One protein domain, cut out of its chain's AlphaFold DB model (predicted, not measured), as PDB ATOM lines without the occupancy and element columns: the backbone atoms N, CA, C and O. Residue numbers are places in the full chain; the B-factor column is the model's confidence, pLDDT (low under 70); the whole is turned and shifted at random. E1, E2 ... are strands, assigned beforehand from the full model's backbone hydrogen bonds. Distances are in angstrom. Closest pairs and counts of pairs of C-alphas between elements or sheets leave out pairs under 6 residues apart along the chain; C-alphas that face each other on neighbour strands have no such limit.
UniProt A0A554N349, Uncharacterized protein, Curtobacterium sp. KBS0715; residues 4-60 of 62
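AT A GLANCE: This is residues 4 to 60 of the 62 residues of an uncharacterized protein of Curtobacterium sp. KBS0715 (UniProt A0A554N349). Two strongly twisted sheets of three strands each, E2 E1 E6 and E3 E4 E5, make a small, flat sandwich, only partly face to face, with the strands of the two layers nearly in line. The turn of the hairpin E1 and E2 and the turn of the hairpin E4 and E5 lie at opposite ends of the longest axis, and the chain changes sheets at the links E2 to E3 and E5 to E6. The 57 printed residues hold no named helix and six named strands, E1 to E6 in chain order; both sheets are antiparallel, and the class is all strand. The whole is compact, with a radius of gyration of the C-alphas of 11.4 A and spans of 36 by 26 by 14 A.

HOW THE PARTS SIT: In one sheet, E1, residues 4 to 11, is the inner strand between the edge strands E2, residues 14 to 21, and E6, residues 52 to 59. E1 and E2 form an antiparallel hairpin at 149 degrees, with N 5 and O 19 at 2.8 A within hydrogen-bond range. E1 and E6 are antiparallel at 166 degrees, with N 6 and O 56 at 2.8 A within that range. E1 bends by 52 degrees at residue 8. The other sheet is a meander, each strand the antiparallel neighbour of the one before: E3, residues 23 to 27, E4, residues 30 to 37, and E5, residues 40 to 48. In the hairpin E3 and E4, at 142 degrees, N 25 and O 32 are 2.9 A apart; in the hairpin E4 and E5, at 157 degrees, N 31 and O 47 are 2.8 A apart, both within hydrogen-bond range. E5 bends by 54 degrees at residue 44. The parts of the two sheets that face each other are 11.9 A apart centre to centre, with their best planes 15 degrees apart. The closest C-alphas of E2 and E4 are those of Ala 21 and Glu 35, at 5.0 A; those of E2 and E5 are Val 19 and Ala 45, at 7.2 A. E1 and E5 are near each other, with 6 pairs of C-alphas within 10 A, while E6 is apart from E3 and E4.

IN THESE COORDINATES: E1 begins at C-alpha 4, (0.470, 43.872, 34.093), and is 19.2 A long; E2 is 19.7 A. E3 is 12.9 A, E4 21.6 A, and E5, the longest strand with 9 residues, runs 23.5 A to C-alpha 48 at (15.079, 50.946, 26.156). E6 is 20.3 A long and ends at C-alpha 59, (-2.264, 43.660, 39.794).

THE WHOLE: The two C-alphas farthest apart, those of Gly 13 and Thr 39, are 37.4 A apart, while those of Ile 4 and Lys 60, the first and last printed, are 6.1 A apart. The printed part has no cut, and the five links between the named strands are tight. The mean pLDDT of the printed part is 86.7; residues 11 to 15 are under 70.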
ATOM      1  N   ILE A   4       0.514  43.361  35.455       87.94
ATOM      2  CA  ILE A   4       0.470  43.872  34.093       87.94
ATOM      3  C   ILE A   4       1.138  45.249  34.118       87.94
ATOM      4  O   ILE A   4       0.657  46.162  34.796       87.94
ATOM      5  N   TYR A   5       2.254  45.372  33.404       88.62
ATOM      6  CA  TYR A   5       2.994  46.610  33.193       88.62
ATOM      7  C   TYR A   5       2.589  47.219  31.857       88.62
ATOM      8  O   TYR A   5       2.947  46.698  30.803       88.62
ATOM      9  N   LYS A   6       1.845  48.322  31.900       89.25
ATOM     10  CA  LYS A   6       1.475  49.081  30.705       89.25
ATOM     11  C   LYS A   6       2.570  50.087  30.411       89.25
ATOM     12  O   LYS A   6       2.830  50.984  31.215       89.25
ATOM     13  N   LEU A   7       3.223  49.914  29.273       88.06
ATOM     14  CA  LEU A   7       4.349  50.728  28.844       88.06
ATOM     15  C   LEU A   7       3.857  51.737  27.826       88.06
ATOM     16  O   LEU A   7       3.276  51.349  26.819       88.06
ATOM     17  N   ASN A   8       4.085  53.022  28.086       84.31
ATOM     18  CA  ASN A   8       3.876  54.071  27.096       84.31
ATOM     19  C   ASN A   8       5.226  54.400  26.452       84.31
ATOM     20  O   ASN A   8       6.121  54.889  27.149       84.31
ATOM     21  N   THR A   9       5.383  54.093  25.164       79.88
ATOM     22  CA  THR A   9       6.680  54.115  24.474       79.88
ATOM     23  C   THR A   9       6.660  54.890  23.168       79.88
ATOM     24  O   THR A   9       5.664  54.876  22.453       79.88
ATOM     25  N   GLN A  10       7.784  55.508  22.805       71.56
ATOM     26  CA  GLN A  10       7.998  56.084  21.475       71.56
ATOM     27  C   GLN A  10       8.742  55.096  20.575       71.56
ATOM     28  O   GLN A  10       9.877  55.345  20.183       71.56
ATOM     29  N   PHE A  11       8.129  53.955  20.261       61.19
ATOM     30  CA  PHE A  11       8.751  52.979  19.366       61.19
ATOM     31  C   PHE A  11       7.878  52.747  18.133       61.19
ATOM     32  O   PHE A  11       6.797  52.180  18.239       61.19
ATOM     33  N   ASP A  12       8.342  53.222  16.976       60.22
ATOM     34  CA  ASP A  12       7.812  52.906  15.636       60.22
ATOM     35  C   ASP A  12       6.272  52.986  15.482       60.22
ATOM     36  O   ASP A  12       5.628  52.142  14.865       60.22
ATOM     37  N   GLY A  13       5.640  53.987  16.108       61.66
ATOM     38  CA  GLY A  13       4.180  54.173  16.076       61.66
ATOM     39  C   GLY A  13       3.379  53.267  17.026       61.66
ATOM     40  O   GLY A  13       2.169  53.456  17.176       61.66
ATOM     41  N   VAL A  14       4.031  52.337  17.729       60.25
ATOM     42  CA  VAL A  14       3.448  51.561  18.829       60.25
ATOM     43  C   VAL A  14       3.583  52.367  20.118       60.25
ATOM     44  O   VAL A  14       4.599  52.344  20.810       60.25
ATOM     45  N   ASN A  15       2.519  53.102  20.438       65.06
ATOM     46  CA  ASN A  15       2.515  53.995  21.595       65.06
ATOM     47  C   ASN A  15       2.347  53.257  22.929       65.06
ATOM     48  O   ASN A  15       2.699  53.809  23.967       65.06
ATOM     49  N   LYS A  16       1.753  52.053  22.936       74.44
ATOM     50  CA  LYS A  16       1.442  51.322  24.173       74.44
ATOM     51  C   LYS A  16       1.489  49.809  23.993       74.44
ATOM     52  O   LYS A  16       0.877  49.297  23.057       74.44
ATOM     53  N   PHE A  17       2.138  49.102  24.914       82.94
ATOM     54  CA  PHE A  17       2.029  47.646  25.027       82.94
ATOM     55  C   PHE A  17       2.052  47.184  26.484       82.94
ATOM     56  O   PHE A  17       2.620  47.842  27.357       82.94
ATOM     57  N   ASP A  18       1.426  46.035  26.724       88.56
ATOM     58  CA  ASP A  18       1.282  45.445  28.048       88.56
ATOM     59  C   ASP A  18       2.286  44.296  28.206       88.56
ATOM     60  O   ASP A  18       2.366  43.402  27.361       88.56
ATOM     61  N   VAL A  19       3.049  44.307  29.298       89.56
ATOM     62  CA  VAL A  19       3.975  43.234  29.676       89.56
ATOM     63  C   VAL A  19       3.489  42.590  30.963       89.56
ATOM     64  O   VAL A  19       3.379  43.245  31.997       89.56
ATOM     65  N   GLU A  20       3.233  41.288  30.920       91.25
ATOM     66  CA  GLU A  20       2.979  40.506  32.127       91.25
ATOM     67  C   GLU A  20       4.312  40.076  32.746       91.25
ATOM     68  O   GLU A  20       5.112  39.397  32.103       91.25
ATOM     69  N   ALA A  21       4.565  40.502  33.982       92.12
ATOM     70  CA  ALA A  21       5.775  40.159  34.720       92.12
ATOM     71  C   ALA A  21       5.534  40.219  36.236       92.12
ATOM     72  O   ALA A  21       4.590  40.853  36.709       92.12
ATOM     73  N   ASP A  22       6.397  39.584  37.026       91.81
ATOM     74  CA  ASP A  22       6.376  39.724  38.486       91.81
ATOM     75  C   ASP A  22       7.058  41.023  38.933       91.81
ATOM     76  O   ASP A  22       6.616  41.659  39.888       91.81
ATOM     77  N   ASN A  23       8.116  41.454  38.244       91.50
ATOM     78  CA  ASN A  23       8.829  42.688  38.568       91.50
ATOM     79  C   ASN A  23       9.468  43.325  37.326       91.50
ATOM     80  O   ASN A  23       9.554  42.700  36.268       91.50
ATOM     81  N   TYR A  24       9.964  44.553  37.474       92.56
ATOM     82  CA  TYR A  24      10.951  45.113  36.563       92.56
ATOM     83  C   TYR A  24      12.098  45.785  37.317       92.56
ATOM     84  O   TYR A  24      11.951  46.220  38.460       92.56
ATOM     85  N   SER A  25      13.247  45.885  36.662       93.62
ATOM     86  CA  SER A  25      14.394  46.656  37.135       93.62
ATOM     87  C   SER A  25      14.984  47.475  35.995       93.62
ATOM     88  O   SER A  25      14.911  47.076  34.834       93.62
ATOM     89  N   LEU A  26      15.572  48.620  36.328       94.38
ATOM     90  CA  LEU A  26      16.404  49.377  35.400       94.38
ATOM     91  C   LEU A  26      17.838  48.847  35.500       94.38
ATOM     92  O   LEU A  26      18.405  48.847  36.592       94.38
ATOM     93  N   ASP A  27      18.396  48.394  34.383       94.75
ATOM     94  CA  ASP A  27      19.792  47.968  34.264       94.75
ATOM     95  C   ASP A  27      20.409  48.602  33.012       94.75
ATOM     96  O   ASP A  27      19.931  48.421  31.887       94.75
ATOM     97  N   GLY A  28      21.437  49.422  33.220       94.56
ATOM     98  CA  GLY A  28      22.000  50.276  32.177       94.56
ATOM     99  C   GLY A  28      20.934  51.144  31.496       94.56
ATOM    100  O   GLY A  28      20.237  51.925  32.140       94.56
ATOM    101  N   GLU A  29      20.814  51.000  30.175       95.00
ATOM    102  CA  GLU A  29      19.855  51.746  29.350       95.00
ATOM    103  C   GLU A  29      18.492  51.049  29.197       95.00
ATOM    104  O   GLU A  29      17.695  51.474  28.362       95.00
ATOM    105  N   TYR A  30      18.206  49.969  29.933       94.19
ATOM    106  CA  TYR A  30      17.026  49.137  29.685       94.19
ATOM    107  C   TYR A  30      16.201  48.866  30.944       94.19
ATOM    108  O   TYR A  30      16.718  48.500  31.996       94.19
ATOM    109  N   PHE A  31      14.880  48.947  30.799       94.00
ATOM    110  CA  PHE A  31      13.945  48.321  31.724       94.00
ATOM    111  C   PHE A  31      13.836  46.831  31.393       94.00
ATOM    112  O   PHE A  31      13.455  46.460  30.282       94.00
ATOM    113  N   HIS A  32      14.163  45.972  32.354       94.44
ATOM    114  CA  HIS A  32      14.048  44.522  32.256       94.44
ATOM    115  C   HIS A  32      12.864  44.033  33.073       94.44
ATOM    116  O   HIS A  32      12.832  44.224  34.283       94.44
ATOM    117  N   PHE A  33      11.925  43.361  32.416       93.81
ATOM    118  CA  PHE A  33      10.762  42.752  33.052       93.81
ATOM    119  C   PHE A  33      11.054  41.279  33.309       93.81
ATOM    120  O   PHE A  33      11.519  40.572  32.406       93.81
ATOM    121  N   THR A  34      10.803  40.815  34.529       94.44
ATOM    122  CA  THR A  34      11.129  39.460  34.970       94.44
ATOM    123  C   THR A  34       9.926  38.739  35.559       94.44
ATOM    124  O   THR A  34       9.108  39.315  36.273       94.44
ATOM    125  N   GLU A  35       9.838  37.445  35.276       93.00
ATOM    126  CA  GLU A  35       8.942  36.509  35.951       93.00
ATOM    127  C   GLU A  35       9.762  35.576  36.843       93.00
ATOM    128  O   GLU A  35      10.843  35.115  36.467       93.00
ATOM    129  N   SER A  36       9.249  35.283  38.030       88.69
ATOM    130  CA  SER A  36       9.815  34.318  38.959       88.69
ATOM    131  C   SER A  36       9.249  32.928  38.669       88.69
ATOM    132  O   SER A  36       8.054  32.672  38.807       88.69
ATOM    133  N   THR A  37      10.124  31.997  38.302       82.94
ATOM    134  CA  THR A  37       9.800  30.585  38.079       82.94
ATOM    135  C   THR A  37      10.467  29.739  39.158       82.94
ATOM    136  O   THR A  37      11.584  29.251  38.992       82.94
ATOM    137  N   GLY A  38       9.794  29.579  40.300       82.06
ATOM    138  CA  GLY A  38      10.357  28.867  41.450       82.06
ATOM    139  C   GLY A  38      11.507  29.651  42.085       82.06
ATOM    140  O   GLY A  38      11.285  30.735  42.619       82.06
ATOM    141  N   THR A  39      12.726  29.108  42.043       84.31
ATOM    142  CA  THR A  39      13.935  29.744  42.603       84.31
ATOM    143  C   THR A  39      14.679  30.635  41.610       84.31
ATOM    144  O   THR A  39      15.620  31.326  41.997       84.31
ATOM    145  N   THR A  40      14.287  30.633  40.335       85.69
ATOM    146  CA  THR A  40      14.944  31.416  39.285       85.69
ATOM    147  C   THR A  40      14.059  32.565  38.823       85.69
ATOM    148  O   THR A  40      12.832  32.494  38.874       85.69
ATOM    149  N   SER A  41      14.690  33.649  38.371       88.31
ATOM    150  CA  SER A  41      14.009  34.741  37.676       88.31
ATOM    151  C   SER A  41      14.376  34.695  36.200       88.31
ATOM    152  O   SER A  41      15.548  34.569  35.849       88.31
ATOM    153  N   ARG A  42      13.375  34.799  35.332       91.31
ATOM    154  CA  ARG A  42      13.525  34.813  33.879       91.31
ATOM    155  C   ARG A  42      13.145  36.185  33.345       91.31
ATOM    156  O   ARG A  42      12.081  36.698  33.665       91.31
ATOM    157  N   ARG A  43      13.980  36.753  32.474       93.44
ATOM    158  CA  ARG A  43      13.645  37.972  31.727       93.44
ATOM    159  C   ARG A  43      12.634  37.655  30.624       93.44
ATOM    160  O   ARG A  43      12.893  36.773  29.806       93.44
ATOM    161  N   VAL A  44      11.512  38.371  30.603       92.25
ATOM    162  CA  VAL A  44      10.419  38.179  29.632       92.25
ATOM    163  C   VAL A  44      10.325  39.307  28.612       92.25
ATOM    164  O   VAL A  44       9.982  39.056  27.464       92.25
ATOM    165  N   ALA A  45      10.704  40.527  28.998       91.31
ATOM    166  CA  ALA A  45      10.774  41.664  28.089       91.31
ATOM    167  C   ALA A  45      11.926  42.599  28.464       91.31
ATOM    168  O   ALA A  45      12.429  42.600  29.592       91.31
ATOM    169  N   SER A  46      12.378  43.390  27.497       91.81
ATOM    170  CA  SER A  46      13.340  44.468  27.712       91.81
ATOM    171  C   SER A  46      13.012  45.633  26.807       91.81
ATOM    172  O   SER A  46      12.727  45.426  25.632       91.81
ATOM    173  N   VAL A  47      13.050  46.837  27.363       89.94
ATOM    174  CA  VAL A  47      12.655  48.062  26.665       89.94
ATOM    175  C   VAL A  47      13.675  49.133  26.973       89.94
ATOM    176  O   VAL A  47      14.106  49.252  28.120       89.94
ATOM    177  N   ARG A  48      14.090  49.893  25.962       91.25
ATOM    178  CA  ARG A  48      15.079  50.946  26.156       91.25
ATOM    179  C   ARG A  48      14.476  52.061  27.002       91.25
ATOM    180  O   ARG A  48      13.422  52.588  26.672       91.25
ATOM    181  N   ALA A  49      15.137  52.433  28.089       91.00
ATOM    182  CA  ALA A  49      14.626  53.411  29.040       91.00
ATOM    183  C   ALA A  49      14.398  54.787  28.397       91.00
ATOM    184  O   ALA A  49      13.430  55.460  28.732       91.00
ATOM    185  N   SER A  50      15.229  55.164  27.418       90.50
ATOM    186  CA  SER A  50      15.073  56.403  26.645       90.50
ATOM    187  C   SER A  50      13.805  56.450  25.786       90.50
ATOM    188  O   SER A  50      13.426  57.519  25.325       90.50
ATOM    189  N   GLU A  51      13.175  55.302  25.537       88.25
ATOM    190  CA  GLU A  51      11.976  55.170  24.706       88.25
ATOM    191  C   GLU A  51      10.704  55.030  25.553       88.25
ATOM    192  O   GLU A  51       9.614  54.983  24.988       88.25
ATOM    193  N   VAL A  52      10.814  54.964  26.888       88.56
ATOM    194  CA  VAL A  52       9.682  54.793  27.809       88.56
ATOM    195  C   VAL A  52       9.337  56.117  28.482       88.56
ATOM    196  O   VAL A  52      10.128  56.672  29.239       88.56
ATOM    197  N   PHE A  53       8.112  56.592  28.272       86.62
ATOM    198  CA  PHE A  53       7.596  57.789  28.941       86.62
ATOM    199  C   PHE A  53       6.981  57.487  30.303       86.62
ATOM    200  O   PHE A  53       7.072  58.299  31.219       86.62
ATOM    201  N   ASN A  54       6.300  56.347  30.420       89.06
ATOM    202  CA  ASN A  54       5.622  55.945  31.646       89.06
ATOM    203  C   ASN A  54       5.477  54.421  31.730       89.06
ATOM    204  O   ASN A  54       5.317  53.751  30.705       89.06
ATOM    205  N   ILE A  55       5.475  53.907  32.961       89.94
ATOM    206  CA  ILE A  55       5.199  52.509  33.297       89.94
ATOM    207  C   ILE A  55       4.085  52.489  34.344       89.94
ATOM    208  O   ILE A  55       4.282  52.940  35.471       89.94
ATOM    209  N   GLU A  56       2.927  51.933  34.001       91.50
ATOM    210  CA  GLU A  56       1.821  51.747  34.945       91.50
ATOM    211  C   GLU A  56       1.739  50.281  35.366       91.50
ATOM    212  O   GLU A  56       1.697  49.388  34.521       91.50
ATOM    213  N   ARG A  57       1.690  50.019  36.675       89.38
ATOM    214  CA  ARG A  57       1.588  48.662  37.227       89.38
ATOM    215  C   ARG A  57       0.176  48.398  37.732       89.38
ATOM    216  O   ARG A  57      -0.294  49.094  38.627       89.38
ATOM    217  N   THR A  58      -0.456  47.344  37.223       89.12
ATOM    218  CA  THR A  58      -1.742  46.840  37.731       89.12
ATOM    219  C   THR A  58      -1.573  45.410  38.235       89.12
ATOM    220  O   THR A  58      -0.868  44.618  37.614       89.12
ATOM    221  N   GLU A  59      -2.200  45.059  39.358       86.50
ATOM    222  CA  GLU A  59      -2.264  43.660  39.794       86.50
ATOM    223  C   GLU A  59      -3.064  42.838  38.781       86.50
ATOM    224  O   GLU A  59      -4.147  43.245  38.352       86.50
ATOM    225  N   LYS A  60      -2.545  41.669  38.393       77.62
ATOM    226  CA  LYS A  60      -3.330  40.729  37.599       77.62
ATOM    227  C   LYS A  60      -4.349  40.072  38.529       77.62
ATOM    228  O   LYS A  60      -3.967  39.314  39.422       77.62
TER     229      LYS A  60